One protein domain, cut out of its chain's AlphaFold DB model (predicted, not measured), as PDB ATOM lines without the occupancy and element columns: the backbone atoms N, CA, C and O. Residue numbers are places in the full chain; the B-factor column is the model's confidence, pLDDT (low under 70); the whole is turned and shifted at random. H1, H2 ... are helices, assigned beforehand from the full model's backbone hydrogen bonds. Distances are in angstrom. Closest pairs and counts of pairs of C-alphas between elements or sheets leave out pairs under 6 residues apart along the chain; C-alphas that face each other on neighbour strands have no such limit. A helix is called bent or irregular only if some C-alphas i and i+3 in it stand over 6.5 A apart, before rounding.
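AT A GLANCE: This is residues 113 to 192 of the 192 residues of the protein "Beta-galactosidase 9" of Vitis vinifera (UniProt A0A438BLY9). The model has little regular structure: residues 158 to 192, with H2, gather as loops at one end, and a long loop, residues 117 to 149, reaches away from them and folds back through H1. Residues 132 to 139, at the far turn of that loop, stick out. The printed part has 80 residues with two named helices, H1 then H2, and no named strand; the class is all helix, with only 12 residues in named elements. It is loose, with a radius of gyration of the C-alphas of 15.6 A, and spans 42 by 38 by 22 A.

HOW THE PARTS SIT: H1, residues 138 to 144, is irregular, but only just: C-alphas 139 and 142 are 7.0 A apart. Of its O i to N i+4 pairs 0 of 3 are within hydrogen-bond range, and of its O i to N i+3 pairs 1 of 4. H2, residues 186 to 190, is apart from H1; its O i to N i+4 pair is within range.

IN THESE COORDINATES: H1 begins at C-alpha 138 (534.245, 568.755, 398.509) and is 11.8 A long. H2 is 6.7 A long and ends at C-alpha 190 (529.253, 551.607, 375.746).

THE WHOLE: The C-alphas farthest apart, of Gln 113 and Phe 135, are 43.1 A apart. The printed part has no cut. The link from H1 to H2, 41 residues, is long. The pLDDT is under 70 at residues 129 to 143 and residue 192.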
ATOM      1  N   GLN A 113     523.820 533.897 379.981       79.50
ATOM      2  CA  GLN A 113     524.125 534.402 378.635       79.50
ATOM      3  C   GLN A 113     524.041 535.926 378.561       79.50
ATOM      4  O   GLN A 113     524.916 536.568 377.992       79.50
ATOM      5  N   THR A 114     523.005 536.498 379.174       86.81
ATOM      6  CA  THR A 114     522.746 537.938 379.159       86.81
ATOM      7  C   THR A 114     522.678 538.432 380.591       86.81
ATOM      8  O   THR A 114     521.950 537.875 381.415       86.81
ATOM      9  N   ILE A 115     523.410 539.503 380.878       89.38
ATOM     10  CA  ILE A 115     523.323 540.233 382.138       89.38
ATOM     11  C   ILE A 115     522.755 541.602 381.795       89.38
ATOM     12  O   ILE A 115     523.245 542.269 380.887       89.38
ATOM     13  N   CYS A 116     521.720 542.020 382.512       91.12
ATOM     14  CA  CYS A 116     521.177 543.361 382.381       91.12
ATOM     15  C   CYS A 116     521.145 544.029 383.742       91.12
ATOM     16  O   CYS A 116     520.959 543.366 384.762       91.12
ATOM     17  N   ALA A 117     521.237 545.350 383.744       90.94
ATOM     18  CA  ALA A 117     520.967 546.138 384.926       90.94
ATOM     19  C   ALA A 117     520.513 547.549 384.522       90.94
ATOM     20  O   ALA A 117     520.674 547.976 383.377       90.94
ATOM     21  N   GLU A 118     519.876 548.227 385.469       91.50
ATOM     22  CA  GLU A 118     519.348 549.579 385.337       91.50
ATOM     23  C   GLU A 118     519.759 550.353 386.587       91.50
ATOM     24  O   GLU A 118     519.651 549.845 387.704       91.50
ATOM     25  N   VAL A 119     520.216 551.587 386.400       91.00
ATOM     26  CA  VAL A 119     520.553 552.498 387.489       91.00
ATOM     27  C   VAL A 119     519.936 553.860 387.201       91.00
ATOM     28  O   VAL A 119     519.834 554.290 386.054       91.00
ATOM     29  N   SER A 120     519.492 554.535 388.255       89.81
ATOM     30  CA  SER A 120     518.863 555.853 388.188       89.81
ATOM     31  C   SER A 120     519.365 556.710 389.337       89.81
ATOM     32  O   SER A 120     519.842 556.180 390.339       89.81
ATOM     33  N   GLU A 121     519.198 558.025 389.233       86.62
ATOM     34  CA  GLU A 121     519.622 558.985 390.264       86.62
ATOM     35  C   GLU A 121     518.956 558.749 391.630       86.62
ATOM     36  O   GLU A 121     519.463 559.183 392.658       86.62
ATOM     37  N   SER A 122     517.820 558.043 391.651       85.12
ATOM     38  CA  SER A 122     517.103 557.695 392.882       85.12
ATOM     39  C   SER A 122     517.613 556.423 393.573       85.12
ATOM     40  O   SER A 122     517.130 556.082 394.655       85.12
ATOM     41  N   HIS A 123     518.532 555.684 392.945       86.38
ATOM     42  CA  HIS A 123     519.182 554.543 393.583       86.38
ATOM     43  C   HIS A 123     520.193 555.017 394.629       86.38
ATOM     44  O   HIS A 123     520.741 556.109 394.529       86.38
ATOM     45  N   TYR A 124     520.441 554.199 395.651       84.25
ATOM     46  CA  TYR A 124     521.526 554.480 396.590       84.25
ATOM     47  C   TYR A 124     522.885 554.157 395.951       84.25
ATOM     48  O   TYR A 124     522.970 553.220 395.151       84.25
ATOM     49  N   PRO A 125     523.955 554.884 396.315       83.00
ATOM     50  CA  PRO A 125     525.309 554.523 395.911       83.00
ATOM     51  C   PRO A 125     525.730 553.178 396.509       83.00
ATOM     52  O   PRO A 125     525.165 552.717 397.505       83.00
ATOM     53  N   SER A 126     526.772 552.583 395.923       79.19
ATOM     54  CA  SER A 126     527.391 551.351 396.423       79.19
ATOM     55  C   SER A 126     527.696 551.440 397.921       79.19
ATOM     56  O   SER A 126     528.247 552.435 398.394       79.19
ATOM     57  N   LEU A 127     527.406 550.372 398.669       74.62
ATOM     58  CA  LEU A 127     527.698 550.298 400.106       74.62
ATOM     59  C   LEU A 127     529.196 550.427 400.414       74.62
ATOM     60  O   LEU A 127     529.557 550.869 401.497       74.62
ATOM     61  N   GLN A 128     530.080 550.101 399.467       71.19
ATOM     62  CA  GLN A 128     531.528 550.292 399.633       71.19
ATOM     63  C   GLN A 128     531.907 551.776 399.753       71.19
ATOM     64  O   GLN A 128     532.909 552.124 400.376       71.19
ATOM     65  N   ASN A 129     531.075 552.658 399.201       67.25
ATOM     66  CA  ASN A 129     531.268 554.099 399.262       67.25
ATOM     67  C   ASN A 129     530.698 554.717 400.548       67.25
ATOM     68  O   ASN A 129     530.984 555.881 400.841       67.25
ATOM     69  N   TRP A 130     529.953 553.949 401.347       63.84
ATOM     70  CA  TRP A 130     529.447 554.393 402.640       63.84
ATOM     71  C   TRP A 130     530.579 554.334 403.672       63.84
ATOM     72  O   TRP A 130     530.863 553.289 404.250       63.84
ATOM     73  N   SER A 131     531.252 555.464 403.906       60.91
ATOM     74  CA  SER A 131     532.156 555.607 405.053       60.91
ATOM     75  C   SER A 131     531.436 556.314 406.204       60.91
ATOM     76  O   SER A 131     530.836 557.353 405.948       60.91
ATOM     77  N   PRO A 132     531.572 555.858 407.465       59.41
ATOM     78  CA  PRO A 132     531.004 556.532 408.643       59.41
ATOM     79  C   PRO A 132     531.530 557.958 408.899       59.41
ATOM     80  O   PRO A 132     531.080 558.633 409.819       59.41
ATOM     81  N   SER A 133     532.536 558.398 408.142       54.69
ATOM     82  CA  SER A 133     533.234 559.669 408.306       54.69
ATOM     83  C   SER A 133     532.604 560.757 407.435       54.69
ATOM     84  O   SER A 133     533.196 561.194 406.451       54.69
ATOM     85  N   ASP A 134     531.409 561.202 407.806       56.09
ATOM     86  CA  ASP A 134     530.855 562.470 407.333       56.09
ATOM     87  C   ASP A 134     531.673 563.639 407.914       56.09
ATOM     88  O   ASP A 134     531.279 564.292 408.876       56.09
ATOM     89  N   PHE A 135     532.842 563.907 407.332       51.47
ATOM     90  CA  PHE A 135     533.452 565.234 407.344       51.47
ATOM     91  C   PHE A 135     533.755 565.613 405.899       51.47
ATOM     92  O   PHE A 135     534.531 564.963 405.205       51.47
ATOM     93  N   ILE A 136     533.034 566.638 405.454       53.94
ATOM     94  CA  ILE A 136     532.942 567.135 404.087       53.94
ATOM     95  C   ILE A 136     534.337 567.418 403.523       53.94
ATOM     96  O   ILE A 136     534.930 568.449 403.820       53.94
ATOM     97  N   ASP A 137     534.816 566.535 402.650       53.72
ATOM     98  CA  ASP A 137     535.711 566.949 401.578       53.72
ATOM     99  C   ASP A 137     534.848 567.215 400.339       53.72
ATOM    100  O   ASP A 137     534.023 566.387 399.953       53.72
ATOM    101  N   GLN A 138     535.006 568.380 399.709       53.81
ATOM    102  CA  GLN A 138     534.245 568.755 398.509       53.81
ATOM    103  C   GLN A 138     534.544 567.837 397.309       53.81
ATOM    104  O   GLN A 138     533.808 567.856 396.322       53.81
ATOM    105  N   ASN A 139     535.556 566.972 397.434       53.28
ATOM    106  CA  ASN A 139     535.850 565.873 396.518       53.28
ATOM    107  C   ASN A 139     534.907 564.657 396.672       53.28
ATOM    108  O   ASN A 139     534.991 563.719 395.881       53.28
ATOM    109  N   SER A 140     533.989 564.646 397.653       54.19
ATOM    110  CA  SER A 140     533.082 563.514 397.922       54.19
ATOM    111  C   SER A 140     531.810 563.478 397.065       54.19
ATOM    112  O   SER A 140     531.107 562.468 397.080       54.19
ATOM    113  N   LYS A 141     531.509 564.523 396.273       53.16
ATOM    114  CA  LYS A 141     530.303 564.550 395.416       53.16
ATOM    115  C   LYS A 141     530.234 563.365 394.446       53.16
ATOM    116  O   LYS A 141     529.155 562.823 394.247       53.16
ATOM    117  N   ASN A 142     531.376 562.922 393.913       56.50
ATOM    118  CA  ASN A 142     531.438 561.762 393.016       56.50
ATOM    119  C   ASN A 142     531.282 560.416 393.743       56.50
ATOM    120  O   ASN A 142     531.014 559.409 393.102       56.50
ATOM    121  N   LYS A 143     531.427 560.373 395.074       63.31
ATOM    122  CA  LYS A 143     531.363 559.128 395.857       63.31
ATOM    123  C   LYS A 143     529.920 558.651 396.084       63.31
ATOM    124  O   LYS A 143     529.689 557.469 396.331       63.31
ATOM    125  N   MET A 144     528.956 559.569 395.982       72.75
ATOM    126  CA  MET A 144     527.530 559.318 396.217       72.75
ATOM    127  C   MET A 144     526.750 558.986 394.932       72.75
ATOM    128  O   MET A 144     525.544 558.750 395.003       72.75
ATOM    129  N   THR A 145     527.401 558.973 393.765       82.56
ATOM    130  CA  THR A 145     526.734 558.674 392.494       82.56
ATOM    131  C   THR A 145     526.411 557.177 392.406       82.56
ATOM    132  O   THR A 145     527.288 556.346 392.653       82.56
ATOM    133  N   PRO A 146     525.164 556.800 392.076       86.69
ATOM    134  CA  PRO A 146     524.804 555.408 391.847       86.69
ATOM    135  C   PRO A 146     525.494 554.865 390.598       86.69
ATOM    136  O   PRO A 146     525.398 555.445 389.518       86.69
ATOM    137  N   GLU A 147     526.158 553.725 390.747       86.62
ATOM    138  CA  GLU A 147     526.913 553.078 389.678       86.62
ATOM    139  C   GLU A 147     526.504 551.618 389.533       86.62
ATOM    140  O   GLU A 147     526.053 550.965 390.476       86.62
ATOM    141  N   MET A 148     526.702 551.103 388.326       85.69
ATOM    142  CA  MET A 148     526.359 549.749 387.938       85.69
ATOM    143  C   MET A 148     527.607 549.050 387.419       85.69
ATOM    144  O   MET A 148     528.238 549.523 386.477       85.69
ATOM    145  N   HIS A 149     527.935 547.912 388.021       86.25
ATOM    146  CA  HIS A 149     529.064 547.082 387.621       86.25
ATOM    147  C   HIS A 149     528.536 545.789 387.004       86.25
ATOM    148  O   HIS A 149     527.789 545.051 387.645       86.25
ATOM    149  N   LEU A 150     528.913 545.536 385.752       88.19
ATOM    150  CA  LEU A 150     528.613 544.295 385.046       88.19
ATOM    151  C   LEU A 150     529.887 543.457 384.972       88.19
ATOM    152  O   LEU A 150     530.925 543.943 384.525       88.19
ATOM    153  N   GLN A 151     529.798 542.205 385.404       87.25
ATOM    154  CA  GLN A 151     530.905 541.257 385.387       87.25
ATOM    155  C   GLN A 151     530.388 539.885 384.949       87.25
ATOM    156  O   GLN A 151     529.296 539.479 385.344       87.25
ATOM    157  N   CYS A 152     531.168 539.190 384.122       84.44
ATOM    158  CA  CYS A 152     530.914 537.800 383.762       84.44
ATOM    159  C   CYS A 152     531.520 536.839 384.790       84.44
ATOM    160  O   CYS A 152     532.469 537.189 385.492       84.44
ATOM    161  N   ASP A 153     531.009 535.611 384.819       81.94
ATOM    162  CA  ASP A 153     531.647 534.513 385.545       81.94
ATOM    163  C   ASP A 153     533.087 534.285 385.046       81.94
ATOM    164  O   ASP A 153     533.435 534.640 383.913       81.94
ATOM    165  N   ASP A 154     533.923 533.659 385.877       79.88
ATOM    166  CA  ASP A 154     535.317 533.374 385.535       79.88
ATOM    167  C   ASP A 154     535.437 532.662 384.174       79.88
ATOM    168  O   ASP A 154     534.643 531.787 383.814       79.88
ATOM    169  N   GLY A 155     536.431 533.074 383.384       82.81
ATOM    170  CA  GLY A 155     536.672 532.543 382.038       82.81
ATOM    171  C   GLY A 155     535.716 533.050 380.951       82.81
ATOM    172  O   GLY A 155     535.894 532.685 379.790       82.81
ATOM    173  N   HIS A 156     534.742 533.901 381.284       84.19
ATOM    174  CA  HIS A 156     533.818 534.497 380.320       84.19
ATOM    175  C   HIS A 156     534.091 535.994 380.137       84.19
ATOM    176  O   HIS A 156     534.564 536.688 381.036       84.19
ATOM    177  N   THR A 157     533.767 536.508 378.951       89.06
ATOM    178  CA  THR A 157     533.896 537.929 378.604       89.06
ATOM    179  C   THR A 157     532.605 538.431 377.975       89.06
ATOM    180  O   THR A 157     531.972 537.700 377.213       89.06
ATOM    181  N   ILE A 158     532.247 539.691 378.233       89.12
ATOM    182  CA  ILE A 158     531.128 540.349 377.549       89.12
ATOM    183  C   ILE A 158     531.498 540.480 376.070       89.12
ATOM    184  O   ILE A 158     532.430 541.202 375.723       89.12
ATOM    185  N   SER A 159     530.792 539.750 375.209       90.69
ATOM    186  CA  SER A 159     531.063 539.701 373.769       90.69
ATOM    187  C   SER A 159     530.251 540.716 372.967       90.69
ATOM    188  O   SER A 159     530.670 541.113 371.881       90.69
ATOM    189  N   SER A 160     529.091 541.133 373.475       91.44
ATOM    190  CA  SER A 160     528.211 542.093 372.817       91.44
ATOM    191  C   SER A 160     527.344 542.847 373.825       91.44
ATOM    192  O   SER A 160     527.122 542.399 374.952       91.44
ATOM    193  N   ILE A 161     526.838 544.006 373.398       92.56
ATOM    194  CA  ILE A 161     525.825 544.781 374.119       92.56
ATOM    195  C   ILE A 161     524.563 544.779 373.263       92.56
ATOM    196  O   ILE A 161     524.526 545.383 372.194       92.56
ATOM    197  N   GLU A 162     523.528 544.081 373.729       92.19
ATOM    198  CA  GLU A 162     522.260 543.941 372.999       92.19
ATOM    199  C   GLU A 162     521.397 545.209 373.078       92.19
ATOM    200  O   GLU A 162     520.633 545.510 372.162       92.19
ATOM    201  N   PHE A 163     521.514 545.963 374.173       94.50
ATOM    202  CA  PHE A 163     520.728 547.165 374.418       94.50
ATOM    203  C   PHE A 163     521.470 548.135 375.340       94.50
ATOM    204  O   PHE A 163     522.030 547.734 376.359       94.50
ATOM    205  N   ALA A 164     521.402 549.428 375.021       95.12
ATOM    206  CA  ALA A 164     521.838 550.502 375.901       95.12
ATOM    207  C   ALA A 164     520.981 551.750 375.675       95.12
ATOM    208  O   ALA A 164     520.730 552.154 374.539       95.12
ATOM    209  N   SER A 165     520.549 552.386 376.762       95.75
ATOM    210  CA  SER A 165     519.750 553.607 376.706       95.75
ATOM    211  C   SER A 165     519.995 554.469 377.934       95.75
ATOM    212  O   SER A 165     519.738 554.035 379.053       95.75
ATOM    213  N   TYR A 166     520.412 555.712 377.712       95.06
ATOM    214  CA  TYR A 166     520.442 556.752 378.731       95.06
ATOM    215  C   TYR A 166     519.215 557.665 378.591       95.06
ATOM    216  O   TYR A 166     518.950 558.169 377.498       95.06
ATOM    217  N   GLY A 167     518.457 557.850 379.676       94.69
ATOM    218  CA  GLY A 167     517.194 558.591 379.688       94.69
ATOM    219  C   GLY A 167     516.121 557.862 380.496       94.69
ATOM    220  O   GLY A 167     516.315 557.601 381.679       94.69
ATOM    221  N   THR A 168     514.994 557.522 379.868       94.50
ATOM    222  CA  THR A 168     513.840 556.883 380.528       94.50
ATOM    223  C   THR A 168     513.495 555.500 379.951       94.50
ATOM    224  O   THR A 168     512.355 555.299 379.517       94.50
ATOM    225  N   PRO A 169     514.438 554.532 379.923       94.62
ATOM    226  CA  PRO A 169     514.176 553.197 379.379       94.62
ATOM    227  C   PRO A 169     512.991 552.523 380.083       94.62
ATOM    228  O   PRO A 169     512.667 552.829 381.229       94.62
ATOM    229  N   GLN A 170     512.319 551.622 379.373       93.06
ATOM    230  CA  GLN A 170     511.156 550.891 379.879       93.06
ATOM    231  C   GLN A 170     511.391 549.386 379.801       93.06
ATOM    232  O   GLN A 170     512.167 548.917 378.969       93.06
ATOM    233  N   GLY A 171     510.657 548.630 380.616       90.25
ATOM    234  CA  GLY A 171     510.698 547.171 380.625       90.25
ATOM    235  C   GLY A 171     511.559 546.602 381.748       90.25
ATOM    236  O   GLY A 171     511.713 547.208 382.804       90.25
ATOM    237  N   SER A 172     512.061 545.393 381.530       87.19
ATOM    238  CA  SER A 172     512.896 544.643 382.470       87.19
ATOM    239  C   SER A 172     514.036 543.965 381.718       87.19
ATOM    240  O   SER A 172     514.058 543.997 380.489       87.19
ATOM    241  N   CYS A 173     514.964 543.312 382.425       87.44
ATOM    242  CA  CYS A 173     516.045 542.549 381.788       87.44
ATOM    243  C   CYS A 173     515.511 541.634 380.666       87.44
ATOM    244  O   CYS A 173     514.461 541.011 380.824       87.44
ATOM    245  N   GLN A 174     516.217 541.619 379.529       86.50
ATOM    246  CA  GLN A 174     515.850 540.984 378.247       86.50
ATOM    247  C   GLN A 174     514.615 541.556 377.524       86.50
ATOM    248  O   GLN A 174     514.312 541.151 376.408       86.50
ATOM    249  N   MET A 175     513.916 542.519 378.121       91.50
ATOM    250  CA  MET A 175     512.748 543.201 377.553       91.50
ATOM    251  C   MET A 175     512.874 544.724 377.663       91.50
ATOM    252  O   MET A 175     511.869 545.435 377.721       91.50
ATOM    253  N   PHE A 176     514.103 545.235 377.745       93.56
ATOM    254  CA  PHE A 176     514.334 546.669 377.776       93.56
ATOM    255  C   PHE A 176     514.011 547.297 376.422       93.56
ATOM    256  O   PHE A 176     514.254 546.725 375.362       93.56
ATOM    257  N   SER A 177     513.456 548.501 376.469       95.25
ATOM    258  CA  SER A 177     513.068 549.275 375.295       95.25
ATOM    259  C   SER A 177     513.354 550.757 375.512       95.25
ATOM    260  O   SER A 177     513.453 551.237 376.647       95.25
ATOM    261  N   GLN A 178     513.524 551.485 374.408       96.31
ATOM    262  CA  GLN A 178     513.733 552.930 374.451       96.31
ATOM    263  C   GLN A 178     512.477 553.631 374.983       96.31
ATOM    264  O   GLN A 178     511.354 553.299 374.606       96.31
ATOM    265  N   GLY A 179     512.682 554.610 375.862       94.44
ATOM    266  CA  GLY A 179     511.619 555.487 376.343       94.44
ATOM    267  C   GLY A 179     511.479 556.763 375.524       94.44
ATOM    268  O   GLY A 179     512.124 556.948 374.497       94.44
ATOM    269  N   GLN A 180     510.658 557.686 376.031       95.44
ATOM    270  CA  GLN A 180     510.467 559.013 375.426       95.44
ATOM    271  C   GLN A 180     511.734 559.875 375.475       95.44
ATOM    272  O   GLN A 180     511.940 560.722 374.613       95.44
ATOM    273  N   CYS A 181     512.582 559.661 376.482       95.81
ATOM    274  CA  CYS A 181     513.896 560.272 376.570       95.81
ATOM    275  C   CYS A 181     514.945 559.185 376.323       95.81
ATOM    276  O   CYS A 181     515.027 558.216 377.082       95.81
ATOM    277  N   HIS A 182     515.724 559.338 375.257       96.38
ATOM    278  CA  HIS A 182     516.806 558.431 374.898       96.38
ATOM    279  C   HIS A 182     517.928 559.217 374.216       96.38
ATOM    280  O   HIS A 182     517.678 559.936 373.249       96.38
ATOM    281  N   ALA A 183     519.161 559.065 374.693       96.94
ATOM    282  CA  ALA A 183     520.336 559.608 374.018       96.94
ATOM    283  C   ALA A 183     520.739 558.704 372.828       96.94
ATOM    284  O   ALA A 183     521.136 557.560 373.066       96.94
ATOM    285  N   PRO A 184     520.711 559.183 371.565       95.12
ATOM    286  CA  PRO A 184     520.935 558.339 370.381       95.12
ATOM    287  C   PRO A 184     522.308 557.654 370.319       95.12
ATOM    288  O   PRO A 184     522.468 556.626 369.669       95.12
ATOM    289  N   ASN A 185     523.312 558.213 370.995       95.56
ATOM    290  CA  ASN A 185     524.672 557.679 371.054       95.56
ATOM    291  C   ASN A 185     524.902 556.695 372.216       95.56
ATOM    292  O   ASN A 185     526.033 556.245 372.388       95.56
ATOM    293  N   SER A 186     523.867 556.342 372.992       95.50
ATOM    294  CA  SER A 186     523.999 555.477 374.178       95.50
ATOM    295  C   SER A 186     524.741 554.176 373.869       95.50
ATOM    296  O   SER A 186     525.704 553.852 374.552       95.50
ATOM    297  N   LEU A 187     524.331 553.459 372.815       94.75
ATOM    298  CA  LEU A 187     524.943 552.184 372.430       94.75
ATOM    299  C   LEU A 187     526.381 552.356 371.937       94.75
ATOM    300  O   LEU A 187     527.259 551.612 372.352       94.75
ATOM    301  N   ALA A 188     526.640 553.360 371.100       93.88
ATOM    302  CA  ALA A 188     527.976 553.612 370.563       93.88
ATOM    303  C   ALA A 188     529.000 553.989 371.649       93.88
ATOM    304  O   ALA A 188     530.185 553.743 371.475       93.88
ATOM    305  N   LEU A 189     528.553 554.592 372.756       93.62
ATOM    306  CA  LEU A 189     529.430 554.962 373.868       93.62
ATOM    307  C   LEU A 189     529.854 553.770 374.730       93.62
ATOM    308  O   LEU A 189     530.951 553.791 375.283       93.62
ATOM    309  N   VAL A 190     528.985 552.767 374.880       90.94
ATOM    310  CA  VAL A 190     529.253 551.607 375.746       90.94
ATOM    311  C   VAL A 190     529.802 550.408 374.981       90.94
ATOM    312  O   VAL A 190     530.493 549.582 375.570       90.94
ATOM    313  N   SER A 191     529.531 550.319 373.680       87.56
ATOM    314  CA  SER A 191     530.105 549.306 372.799       87.56
ATOM    315  C   SER A 191     531.532 549.710 372.437       87.56
ATOM    316  O   SER A 191     531.730 550.678 371.705       87.56
ATOM    317  N   LYS A 192     532.522 548.989 372.971       66.38
ATOM    318  CA  LYS A 192     533.947 549.211 372.706       66.38
ATOM    319  C   LYS A 192     534.546 548.070 371.899       66.38
ATOM    320  O   LYS A 192     534.161 546.913 372.169       66.38
TER     321      LYS A 192